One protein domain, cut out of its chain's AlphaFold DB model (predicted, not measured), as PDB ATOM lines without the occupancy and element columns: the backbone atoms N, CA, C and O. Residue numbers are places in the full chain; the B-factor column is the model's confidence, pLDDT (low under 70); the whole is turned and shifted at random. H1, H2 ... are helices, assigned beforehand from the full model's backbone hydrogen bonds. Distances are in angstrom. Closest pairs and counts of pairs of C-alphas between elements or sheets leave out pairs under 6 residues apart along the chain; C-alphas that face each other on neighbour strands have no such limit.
ATOM      1  N   ASP A  34       6.482 -16.379 -46.319       67.12
ATOM      2  CA  ASP A  34       6.353 -16.906 -44.955       67.12
ATOM      3  C   ASP A  34       5.968 -18.392 -44.925       67.12
ATOM      4  O   ASP A  34       6.516 -19.144 -44.122       67.12
ATOM      5  N   CYS A  35       5.073 -18.841 -45.815       77.62
ATOM      6  CA  CYS A  35       4.660 -20.244 -45.891       77.62
ATOM      7  C   CYS A  35       5.850 -21.174 -46.166       77.62
ATOM      8  O   CYS A  35       5.974 -22.212 -45.517       77.62
ATOM      9  N   SER A  36       6.774 -20.775 -47.051       79.56
ATOM     10  CA  SER A  36       7.926 -21.598 -47.459       79.56
ATOM     11  C   SER A  36       8.768 -22.138 -46.289       79.56
ATOM     12  O   SER A  36       9.242 -23.273 -46.344       79.56
ATOM     13  N   ARG A  37       8.886 -21.376 -45.190       84.12
ATOM     14  CA  ARG A  37       9.603 -21.761 -43.959       84.12
ATOM     15  C   ARG A  37       8.935 -22.922 -43.210       84.12
ATOM     16  O   ARG A  37       9.631 -23.698 -42.558       84.12
ATOM     17  N   TYR A  38       7.612 -23.051 -43.300       88.19
ATOM     18  CA  TYR A  38       6.827 -24.068 -42.590       88.19
ATOM     19  C   TYR A  38       6.545 -25.327 -43.428       88.19
ATOM     20  O   TYR A  38       5.921 -26.262 -42.925       88.19
ATOM     21  N   LEU A  39       7.038 -25.380 -44.673       89.75
ATOM     22  CA  LEU A  39       7.011 -26.561 -45.552       89.75
ATOM     23  C   LEU A  39       8.248 -27.467 -45.397       89.75
ATOM     24  O   LEU A  39       8.472 -28.368 -46.202       89.75
ATOM     25  N   ASP A  40       9.065 -27.219 -44.372       88.69
ATOM     26  CA  ASP A  40      10.215 -28.046 -44.016       88.69
ATOM     27  C   ASP A  40       9.798 -29.505 -43.738       88.69
ATOM     28  O   ASP A  40       8.816 -29.749 -43.041       88.69
ATOM     29  N   SER A  41      10.567 -30.482 -44.233       84.44
ATOM     30  CA  SER A  41      10.235 -31.919 -44.147       84.44
ATOM     31  C   SER A  41      10.262 -32.541 -42.735       84.44
ATOM     32  O   SER A  41       9.936 -33.726 -42.570       84.44
ATOM     33  N   ASP A  42      10.659 -31.772 -41.715       82.75
ATOM     34  CA  ASP A  42      10.471 -32.122 -40.304       82.75
ATOM     35  C   ASP A  42       9.162 -31.547 -39.722       82.75
ATOM     36  O   ASP A  42       8.671 -32.086 -38.730       82.75
ATOM     37  N   LEU A  43       8.570 -30.510 -40.335       86.69
ATOM     38  CA  LEU A  43       7.271 -29.921 -39.966       86.69
ATOM     39  C   LEU A  43       6.096 -30.460 -40.795       86.69
ATOM     40  O   LEU A  43       5.024 -30.684 -40.238       86.69
ATOM     41  N   PHE A  44       6.288 -30.659 -42.101       91.56
ATOM     42  CA  PHE A  44       5.227 -30.966 -43.059       91.56
ATOM     43  C   PHE A  44       5.622 -32.090 -44.029       91.56
ATOM     44  O   PHE A  44       6.587 -31.985 -44.783       91.56
ATOM     45  N   ASP A  45       4.807 -33.142 -44.066       90.75
ATOM     46  CA  ASP A  45       4.715 -34.114 -45.157       90.75
ATOM     47  C   ASP A  45       3.246 -34.215 -45.587       90.75
ATOM     48  O   ASP A  45       2.370 -34.509 -44.776       90.75
ATOM     49  N   ALA A  46       2.965 -34.026 -46.876       89.81
ATOM     50  CA  ALA A  46       1.606 -34.038 -47.414       89.81
ATOM     51  C   ALA A  46       0.881 -35.391 -47.252       89.81
ATOM     52  O   ALA A  46      -0.352 -35.437 -47.259       89.81
ATOM     53  N   ASN A  47       1.605 -36.502 -47.086       87.19
ATOM     54  CA  ASN A  47       0.989 -37.797 -46.795       87.19
ATOM     55  C   ASN A  47       0.586 -37.905 -45.322       87.19
ATOM     56  O   ASN A  47      -0.535 -38.307 -45.012       87.19
ATOM     57  N   THR A  48       1.471 -37.498 -44.415       84.69
ATOM     58  CA  THR A  48       1.223 -37.451 -42.970       84.69
ATOM     59  C   THR A  48       0.164 -36.401 -42.604       84.69
ATOM     60  O   THR A  48      -0.692 -36.667 -41.763       84.69
ATOM     61  N   TYR A  49       0.130 -35.255 -43.291       91.06
ATOM     62  CA  TYR A  49      -0.878 -34.218 -43.073       91.06
ATOM     63  C   TYR A  49      -2.291 -34.690 -43.445       91.06
ATOM     64  O   TYR A  49      -3.206 -34.560 -42.638       91.06
ATOM     65  N   ARG A  50      -2.478 -35.337 -44.604       89.12
ATOM     66  CA  ARG A  50      -3.772 -35.954 -44.966       89.12
ATOM     67  C   ARG A  50      -4.184 -37.079 -44.023       89.12
ATOM     68  O   ARG A  50      -5.360 -37.236 -43.723       89.12
ATOM     69  N   ARG A  51      -3.210 -37.857 -43.546       80.56
ATOM     70  CA  ARG A  51      -3.426 -38.994 -42.644       80.56
ATOM     71  C   ARG A  51      -4.028 -38.573 -41.303       80.56
ATOM     72  O   ARG A  51      -4.950 -39.222 -40.819       80.56
ATOM     73  N   TYR A  52      -3.497 -37.515 -40.693       80.00
ATOM     74  CA  TYR A  52      -3.934 -37.072 -39.367       80.00
ATOM     75  C   TYR A  52      -5.136 -36.114 -39.389       80.00
ATOM     76  O   TYR A  52      -5.696 -35.832 -38.332       80.00
ATOM     77  N   ASN A  53      -5.571 -35.647 -40.564       86.44
ATOM     78  CA  ASN A  53      -6.630 -34.645 -40.712       86.44
ATOM     79  C   ASN A  53      -7.700 -35.154 -41.693       86.44
ATOM     80  O   ASN A  53      -7.539 -35.065 -42.910       86.44
ATOM     81  N   ARG A  54      -8.771 -35.755 -41.151       82.62
ATOM     82  CA  ARG A  54      -9.767 -36.549 -41.908       82.62
ATOM     83  C   ARG A  54     -10.502 -35.756 -42.989       82.62
ATOM     84  O   ARG A  54     -10.809 -36.304 -44.041       82.62
ATOM     85  N   ASP A  55     -10.737 -34.475 -42.740       88.38
ATOM     86  CA  ASP A  55     -11.302 -33.499 -43.676       88.38
ATOM     87  C   ASP A  55     -10.434 -33.291 -44.931       88.38
ATOM     88  O   ASP A  55     -10.950 -32.962 -45.997       88.38
ATOM     89  N   LEU A  56      -9.127 -33.554 -44.837       90.88
ATOM     90  CA  LEU A  56      -8.168 -33.444 -45.939       90.88
ATOM     91  C   LEU A  56      -7.832 -34.792 -46.596       90.88
ATOM     92  O   LEU A  56      -7.083 -34.818 -47.573       90.88
ATOM     93  N   ALA A  57      -8.364 -35.915 -46.101       84.38
ATOM     94  CA  ALA A  57      -7.961 -37.258 -46.534       84.38
ATOM     95  C   ALA A  57      -8.175 -37.514 -48.040       84.38
ATOM     96  O   ALA A  57      -7.354 -38.175 -48.675       84.38
ATOM     97  N   GLY A  58      -9.248 -36.958 -48.618       84.56
ATOM     98  CA  GLY A  58      -9.562 -37.054 -50.050       84.56
ATOM     99  C   GLY A  58      -8.815 -36.063 -50.952       84.56
ATOM    100  O   GLY A  58      -8.932 -36.148 -52.171       84.56
ATOM    101  N   GLN A  59      -8.050 -35.121 -50.391       90.50
ATOM    102  CA  GLN A  59      -7.276 -34.165 -51.183       90.50
ATOM    103  C   GLN A  59      -6.075 -34.868 -51.835       90.50
ATOM    104  O   GLN A  59      -5.381 -35.660 -51.198       90.50
ATOM    105  N   THR A  60      -5.792 -34.569 -53.101       88.62
ATOM    106  CA  THR A  60      -4.627 -35.106 -53.835       88.62
ATOM    107  C   THR A  60      -3.668 -34.017 -54.306       88.62
ATOM    108  O   THR A  60      -2.511 -34.308 -54.601       88.62
ATOM    109  N   ASP A  61      -4.118 -32.764 -54.323       92.06
ATOM    110  CA  ASP A  61      -3.338 -31.605 -54.738       92.06
ATOM    111  C   ASP A  61      -2.365 -31.159 -53.629       92.06
ATOM    112  O   ASP A  61      -2.773 -30.701 -52.556       92.06
ATOM    113  N   LEU A  62      -1.063 -31.286 -53.905       90.06
ATOM    114  CA  LEU A  62       0.014 -30.891 -52.996       90.06
ATOM    115  C   LEU A  62      -0.020 -29.392 -52.661       90.06
ATOM    116  O   LEU A  62       0.176 -29.031 -51.501       90.06
ATOM    117  N   LEU A  63      -0.303 -28.530 -53.640       88.88
ATOM    118  CA  LEU A  63      -0.314 -27.080 -53.455       88.88
ATOM    119  C   LEU A  63      -1.475 -26.663 -52.545       88.88
ATOM    120  O   LEU A  63      -1.288 -25.828 -51.659       88.88
ATOM    121  N   LYS A  64      -2.651 -27.291 -52.692       89.75
ATOM    122  CA  LYS A  64      -3.792 -27.082 -51.780       89.75
ATOM    123  C   LYS A  64      -3.483 -27.537 -50.350       89.75
ATOM    124  O   LYS A  64      -3.868 -26.853 -49.406       89.75
ATOM    125  N   LEU A  65      -2.759 -28.646 -50.171       92.94
ATOM    126  CA  LEU A  65      -2.352 -29.140 -48.845       92.94
ATOM    127  C   LEU A  65      -1.332 -28.222 -48.164       92.94
ATOM    128  O   LEU A  65      -1.480 -27.915 -46.983       92.94
ATOM    129  N   GLN A  66      -0.320 -27.767 -48.908       92.88
ATOM    130  CA  GLN A  66       0.688 -26.819 -48.425       92.88
ATOM    131  C   GLN A  66       0.049 -25.477 -48.044       92.88
ATOM    132  O   GLN A  66       0.326 -24.943 -46.971       92.88
ATOM    133  N   ARG A  67      -0.862 -24.974 -48.887       89.38
ATOM    134  CA  ARG A  67      -1.643 -23.759 -48.635       89.38
ATOM    135  C   ARG A  67      -2.476 -23.877 -47.357       89.38
ATOM    136  O   ARG A  67      -2.282 -23.093 -46.434       89.38
ATOM    137  N   HIS A  68      -3.307 -24.916 -47.253       93.56
ATOM    138  CA  HIS A  68      -4.151 -25.158 -46.081       93.56
ATOM    139  C   HIS A  68      -3.334 -25.340 -44.787       93.56
ATOM    140  O   HIS A  68      -3.748 -24.887 -43.721       93.56
ATOM    141  N   TRP A  69      -2.154 -25.965 -44.852       93.31
ATOM    142  CA  TRP A  69      -1.245 -26.052 -43.705       93.31
ATOM    143  C   TRP A  69      -0.753 -24.677 -43.239       93.31
ATOM    144  O   TRP A  69      -0.828 -24.384 -42.046       93.31
ATOM    145  N   CYS A  70      -0.298 -23.830 -44.162       89.69
ATOM    146  CA  CYS A  70       0.214 -22.498 -43.846       89.69
ATOM    147  C   CYS A  70      -0.869 -21.509 -43.385       89.69
ATOM    148  O   CYS A  70      -0.605 -20.698 -42.498       89.69
ATOM    149  N   GLU A  71      -2.064 -21.565 -43.978       88.25
ATOM    150  CA  GLU A  71      -3.170 -20.634 -43.702       88.25
ATOM    151  C   GLU A  71      -3.986 -21.039 -42.465       88.25
ATOM    152  O   GLU A  71      -4.387 -20.178 -41.684       88.25
ATOM    153  N   HIS A  72      -4.182 -22.345 -42.246       90.81
ATOM    154  CA  HIS A  72      -5.060 -22.873 -41.196       90.81
ATOM    155  C   HIS A  72      -4.353 -23.878 -40.282       90.81
ATOM    156  O   HIS A  72      -4.294 -23.697 -39.066       90.81
ATOM    157  N   GLY A  73      -3.773 -24.940 -40.847       91.50
ATOM    158  CA  GLY A  73      -3.347 -26.110 -40.075       91.50
ATOM    159  C   GLY A  73      -2.281 -25.849 -39.013       91.50
ATOM    160  O   GLY A  73      -2.351 -26.437 -37.932       91.50
ATOM    161  N   LEU A  74      -1.333 -24.957 -39.293       89.56
ATOM    162  CA  LEU A  74      -0.305 -24.537 -38.344       89.56
ATOM    163  C   LEU A  74      -0.904 -23.741 -37.175       89.56
ATOM    164  O   LEU A  74      -0.503 -23.947 -36.031       89.56
ATOM    165  N   MET A  75      -1.887 -22.878 -37.449       88.12
ATOM    166  CA  MET A  75      -2.584 -22.064 -36.442       88.12
ATOM    167  C   MET A  75      -3.596 -22.878 -35.625       88.12
ATOM    168  O   MET A  75      -3.804 -22.602 -34.451       88.12
ATOM    169  N   GLU A  76      -4.172 -23.927 -36.211       89.81
ATOM    170  CA  GLU A  76      -5.041 -24.896 -35.531       89.81
ATOM    171  C   GLU A  76      -4.250 -25.966 -34.749       89.81
ATOM    172  O   GLU A  76      -4.828 -26.775 -34.016       89.81
ATOM    173  N   GLY A  77      -2.920 -26.002 -34.886       86.75
ATOM    174  CA  GLY A  77      -2.065 -26.997 -34.236       86.75
ATOM    175  C   GLY A  77      -2.333 -28.425 -34.720       86.75
ATOM    176  O   GLY A  77      -2.276 -29.366 -33.921       86.75
ATOM    177  N   ARG A  78      -2.666 -28.594 -36.004       90.38
ATOM    178  CA  ARG A  78      -2.825 -29.902 -36.655       90.38
ATOM    179  C   ARG A  78      -1.487 -30.645 -36.715       90.38
ATOM    180  O   ARG A  78      -0.423 -30.027 -36.715       90.38
ATOM    181  N   GLN A  79      -1.521 -31.975 -36.790       88.00
ATOM    182  CA  GLN A  79      -0.308 -32.761 -37.029       88.00
ATOM    183  C   GLN A  79      -0.048 -32.877 -38.537       88.00
ATOM    184  O   GLN A  79      -0.915 -33.341 -39.278       88.00
ATOM    185  N   ALA A  80       1.143 -32.465 -38.980       89.12
ATOM    186  CA  ALA A  80       1.594 -32.555 -40.374       89.12
ATOM    187  C   ALA A  80       2.883 -33.383 -40.561       89.12
ATOM    188  O   ALA A  80       3.276 -33.651 -41.694       89.12
ATOM    189  N   SER A  81       3.513 -33.838 -39.470       87.12
ATOM    190  CA  SER A  81       4.772 -34.591 -39.467       87.12
ATOM    191  C   SER A  81       4.785 -35.670 -38.376       87.12
ATOM    192  O   SER A  81       4.073 -35.574 -37.378       87.12
ATOM    193  N   GLU A  82       5.613 -36.701 -38.562       81.19
ATOM    194  CA  GLU A  82       5.917 -37.720 -37.538       81.19
ATOM    195  C   GLU A  82       7.098 -37.315 -36.631       81.19
ATOM    196  O   GLU A  82       7.376 -37.990 -35.645       81.19
ATOM    197  N   LEU A  83       7.813 -36.230 -36.962       80.75
ATOM    198  CA  LEU A  83       8.927 -35.695 -36.164       80.75
ATOM    199  C   LEU A  83       8.539 -34.484 -35.311       80.75
ATOM    200  O   LEU A  83       9.274 -34.150 -34.384       80.75
ATOM    201  N   PHE A  84       7.415 -33.829 -35.613       84.25
ATOM    202  CA  PHE A  84       6.954 -32.647 -34.892       84.25
ATOM    203  C   PHE A  84       5.427 -32.503 -34.908       84.25
ATOM    204  O   PHE A  84       4.787 -32.599 -35.957       84.25
ATOM    205  N   TRP A  85       4.861 -32.172 -33.746       85.75
ATOM    206  CA  TRP A  85       3.489 -31.698 -33.599       85.75
ATOM    207  C   TRP A  85       3.425 -30.636 -32.491       85.75
ATOM    208  O   TRP A  85       3.710 -30.936 -31.333       85.75
ATOM    209  N   SER A  86       3.029 -29.396 -32.815       83.94
ATOM    210  CA  SER A  86       3.100 -28.262 -31.872       83.94
ATOM    211  C   SER A  86       2.409 -28.519 -30.529       83.94
ATOM    212  O   SER A  86       2.908 -28.082 -29.494       83.94
ATOM    213  N   ARG A  87       1.281 -29.248 -30.528       82.50
ATOM    214  CA  ARG A  87       0.523 -29.586 -29.311       82.50
ATOM    215  C   ARG A  87       1.286 -30.551 -28.395       82.50
ATOM    216  O   ARG A  87       1.277 -30.361 -27.181       82.50
ATOM    217  N   GLU A  88       1.977 -31.550 -28.951       75.88
ATOM    218  CA  GLU A  88       2.794 -32.478 -28.155       75.88
ATOM    219  C   GLU A  88       4.135 -31.848 -27.745       75.88
ATOM    220  O   GLU A  88       4.574 -32.053 -26.615       75.88
ATOM    221  N   TYR A  89       4.734 -30.995 -28.586       77.31
ATOM    222  CA  TYR A  89       5.935 -30.239 -28.214       77.31
ATOM    223  C   TYR A  89       5.681 -29.281 -27.035       77.31
ATOM    224  O   TYR A  89       6.479 -29.255 -26.101       77.31
ATOM    225  N   LEU A  90       4.537 -28.580 -27.008       77.56
ATOM    226  CA  LEU A  90       4.088 -27.784 -25.851       77.56
ATOM    227  C   LEU A  90       3.868 -28.627 -24.596       77.56
ATOM    228  O   LEU A  90       4.270 -28.229 -23.507       77.56
ATOM    229  N   TYR A  91       3.225 -29.787 -24.744       72.69
ATOM    230  CA  TYR A  91       2.968 -30.695 -23.628       72.69
ATOM    231  C   TYR A  91       4.273 -31.222 -23.006       72.69
ATOM    232  O   TYR A  91       4.366 -31.345 -21.786       72.69
ATOM    233  N   MET A  92       5.291 -31.511 -23.826       69.19
ATOM    234  CA  MET A  92       6.610 -31.941 -23.347       69.19
ATOM    235  C   MET A  92       7.450 -30.799 -22.761       69.19
ATOM    236  O   MET A  92       8.255 -31.052 -21.870       69.19
ATOM    237  N   ASN A  93       7.246 -29.561 -23.220       72.50
ATOM    238  CA  ASN A  93       7.997 -28.381 -22.793       72.50
ATOM    239  C   ASN A  93       7.118 -27.398 -21.988       72.50
ATOM    240  O   ASN A  93       6.762 -26.325 -22.493       72.50
ATOM    241  N   PRO A  94       6.795 -27.698 -20.710       73.19
ATOM    242  CA  PRO A  94       5.906 -26.867 -19.894       73.19
ATOM    243  C   PRO A  94       6.430 -25.440 -19.675       73.19
ATOM    244  O   PRO A  94       5.631 -24.520 -19.520       73.19
ATOM    245  N   VAL A  95       7.754 -25.233 -19.722       77.94
ATOM    246  CA  VAL A  95       8.364 -23.892 -19.692       77.94
ATOM    247  C   VAL A  95       7.942 -23.092 -20.927       77.94
ATOM    248  O   VAL A  95       7.346 -22.029 -20.773       77.94
ATOM    249  N   LEU A  96       8.128 -23.628 -22.142       78.94
ATOM    250  CA  LEU A  96       7.690 -22.974 -23.384       78.94
ATOM    251  C   LEU A  96       6.175 -22.714 -23.386       78.94
ATOM    252  O   LEU A  96       5.740 -21.633 -23.778       78.94
ATOM    253  N   ALA A  97       5.378 -23.658 -22.877       77.50
ATOM    254  CA  ALA A  97       3.931 -23.489 -22.741       77.50
ATOM    255  C   ALA A  97       3.530 -22.374 -21.753       77.50
ATOM    256  O   ALA A  97       2.480 -21.755 -21.933       77.50
ATOM    257  N   SER A  98       4.355 -22.095 -20.736       77.56
ATOM    258  CA  SER A  98       4.172 -20.955 -19.825       77.56
ATOM    259  C   SER A  98       4.633 -19.621 -20.425       77.56
ATOM    260  O   SER A  98       4.037 -18.590 -20.132       77.56
ATOM    261  N   THR A  99       5.650 -19.630 -21.295       82.56
ATOM    262  CA  THR A  99       6.210 -18.420 -21.926       82.56
ATOM    263  C   THR A  99       5.390 -17.929 -23.119       82.56
ATOM    264  O   THR A  99       5.206 -16.726 -23.276       82.56
ATOM    265  N   PHE A 100       4.904 -18.837 -23.973       80.56
ATOM    266  CA  PHE A 100       4.281 -18.491 -25.261       80.56
ATOM    267  C   PHE A 100       2.759 -18.693 -25.307       80.56
ATOM    268  O   PHE A 100       2.132 -18.313 -26.298       80.56
ATOM    269  N   GLY A 101       2.170 -19.276 -24.258       76.38
ATOM    270  CA  GLY A 101       0.767 -19.687 -24.215       76.38
ATOM    271  C   GLY A 101       0.525 -21.066 -24.843       76.38
ATOM    272  O   GLY A 101       1.252 -21.512 -25.730       76.38
ATOM    273  N   ARG A 102      -0.522 -21.761 -24.375       76.38
ATOM    274  CA  ARG A 102      -0.812 -23.162 -24.747       76.38
ATOM    275  C   ARG A 102      -1.367 -23.356 -26.160       76.38
ATOM    276  O   ARG A 102      -1.361 -24.484 -26.641       76.38
ATOM    277  N   ASP A 103      -1.796 -22.281 -26.812       80.19
ATOM    278  CA  ASP A 103      -2.438 -22.320 -28.132       80.19
ATOM    279  C   ASP A 103      -1.595 -21.655 -29.237       80.19
ATOM    280  O   ASP A 103      -1.993 -21.598 -30.399       80.19
ATOM    281  N   ASN A 104      -0.387 -21.182 -28.908       85.31
ATOM    282  CA  ASN A 104       0.513 -20.530 -29.861       85.31
ATOM    283  C   ASN A 104       1.343 -21.553 -30.663       85.31
ATOM    284  O   ASN A 104       2.569 -21.659 -30.555       85.31
ATOM    285  N   PHE A 105       0.653 -22.344 -31.482       88.19
ATOM    286  CA  PHE A 105       1.244 -23.455 -32.229       88.19
ATOM    287  C   PHE A 105       2.252 -23.027 -33.310       88.19
ATOM    288  O   PHE A 105       3.137 -23.819 -33.649       88.19
ATOM    289  N   LYS A 106       2.170 -21.778 -33.796       87.00
ATOM    290  CA  LYS A 106       3.119 -21.194 -34.758       87.00
ATOM    291  C   LYS A 106       4.473 -20.884 -34.113       87.00
ATOM    292  O   LYS A 106       5.485 -21.374 -34.608       87.00
ATOM    293  N   SER A 107       4.509 -20.188 -32.968       84.75
ATOM    294  CA  SER A 107       5.778 -19.938 -32.258       84.75
ATOM    295  C   SER A 107       6.484 -21.229 -31.835       84.75
ATOM    296  O   SER A 107       7.706 -21.250 -31.738       84.75
ATOM    297  N   MET A 108       5.753 -22.329 -31.638       85.81
ATOM    298  CA  MET A 108       6.348 -23.643 -31.365       85.81
ATOM    299  C   MET A 108       7.043 -24.252 -32.577       85.81
ATOM    300  O   MET A 108       8.142 -24.785 -32.434       85.81
ATOM    301  N   ALA A 109       6.439 -24.141 -33.763       86.44
ATOM    302  CA  ALA A 109       7.103 -24.525 -35.002       86.44
ATOM    303  C   ALA A 109       8.344 -23.652 -35.240       86.44
ATOM    304  O   ALA A 109       9.379 -24.171 -35.641       86.44
ATOM    305  N   ASP A 110       8.295 -22.356 -34.918       85.69
ATOM    306  CA  ASP A 110       9.460 -21.474 -35.025       85.69
ATOM    307  C   ASP A 110      10.577 -21.793 -34.024       85.69
ATOM    308  O   ASP A 110      11.740 -21.852 -34.431       85.69
ATOM    309  N   THR A 111      10.257 -22.063 -32.755       82.75
ATOM    310  CA  THR A 111      11.243 -22.520 -31.760       82.75
ATOM    311  C   THR A 111      11.874 -23.845 -32.183       82.75
ATOM    312  O   THR A 111      13.100 -23.952 -32.170       82.75
ATOM    313  N   PHE A 112      11.076 -24.815 -32.647       82.81
ATOM    314  CA  PHE A 112      11.593 -26.076 -33.188       82.81
ATOM    315  C   PHE A 112      12.468 -25.858 -34.428       82.81
ATOM    316  O   PHE A 112      13.576 -26.371 -34.474       82.81
ATOM    317  N   LEU A 113      12.041 -25.056 -35.412       82.56
ATOM    318  CA  LEU A 113      12.837 -24.749 -36.610       82.56
ATOM    319  C   LEU A 113      14.184 -24.091 -36.284       82.56
ATOM    320  O   LEU A 113      15.148 -24.283 -37.033       82.56
ATOM    321  N   ASN A 114      14.233 -23.303 -35.206       79.44
ATOM    322  CA  ASN A 114      15.421 -22.589 -34.751       79.44
ATOM    323  C   ASN A 114      16.360 -23.483 -33.916       79.44
ATOM    324  O   ASN A 114      17.570 -23.392 -34.105       79.44
ATOM    325  N   SER A 115      15.848 -24.362 -33.040       73.44
ATOM    326  CA  SER A 115      16.688 -25.197 -32.158       73.44
ATOM    327  C   SER A 115      17.603 -26.142 -32.945       73.44
ATOM    328  O   SER A 115      18.803 -26.179 -32.693       73.44
ATOM    329  N   ARG A 116      17.091 -26.787 -34.003       69.88
ATOM    330  CA  ARG A 116      17.872 -27.643 -34.936       69.88
ATOM    331  C   ARG A 116      19.012 -26.923 -35.678       69.88
ATOM    332  O   ARG A 116      19.777 -27.583 -36.374       69.88
ATOM    333  N   LYS A 117      19.121 -25.591 -35.582       65.88
ATOM    334  CA  LYS A 117      20.243 -24.809 -36.140       65.88
ATOM    335  C   LYS A 117      21.362 -24.544 -35.126       65.88
ATOM    336  O   LYS A 117      22.402 -24.021 -35.513       65.88
TER     337      LYS A 117
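AT A GLANCE: This is residues 34 to 117 of the 789 residues of an uncharacterized protein of Proteobacteria bacterium (UniProt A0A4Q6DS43). Two small helical lobes, H1 to H3 and H4 to H6, have unnamed residues 74 to 85 between them. The printed part has 84 residues, with six named helices, H1 to H6: all helix. It is compact, radius of gyration of the C-alphas 12.4 A, spanning 38 by 25 by 20 A.

IN THESE COORDINATES: H1, residues 34 to 38, begins at C-alpha 34 (6.353, -16.906, -44.955). H2 is 46 to 52, H3 62 to 73, H4 86 to 92, H5 94 to 100. H6, 105 to 115, 15.5 A long, ends at C-alpha 115 (16.688, -25.197, -32.158).

HOW THE PARTS SIT: H2 touches H3, residues 62 to 66 alone, at a steep tilt of 49 degrees; the closest C-alphas, Ala 46 and Leu 65, are 6.5 A apart. H4 touches H6, closest C-alphas Ser 86 and Phe 105, 5.2 A. Every O i to N i+4 pair is within hydrogen-bond range in H2 to H6; H1 has 0 of 1, but 2 of 2 O i to N i+3.

THE WHOLE: The printed part has no cut. The link H3 to H4 is long. Residues 34, 92 and 116 to 117 have pLDDT under 70.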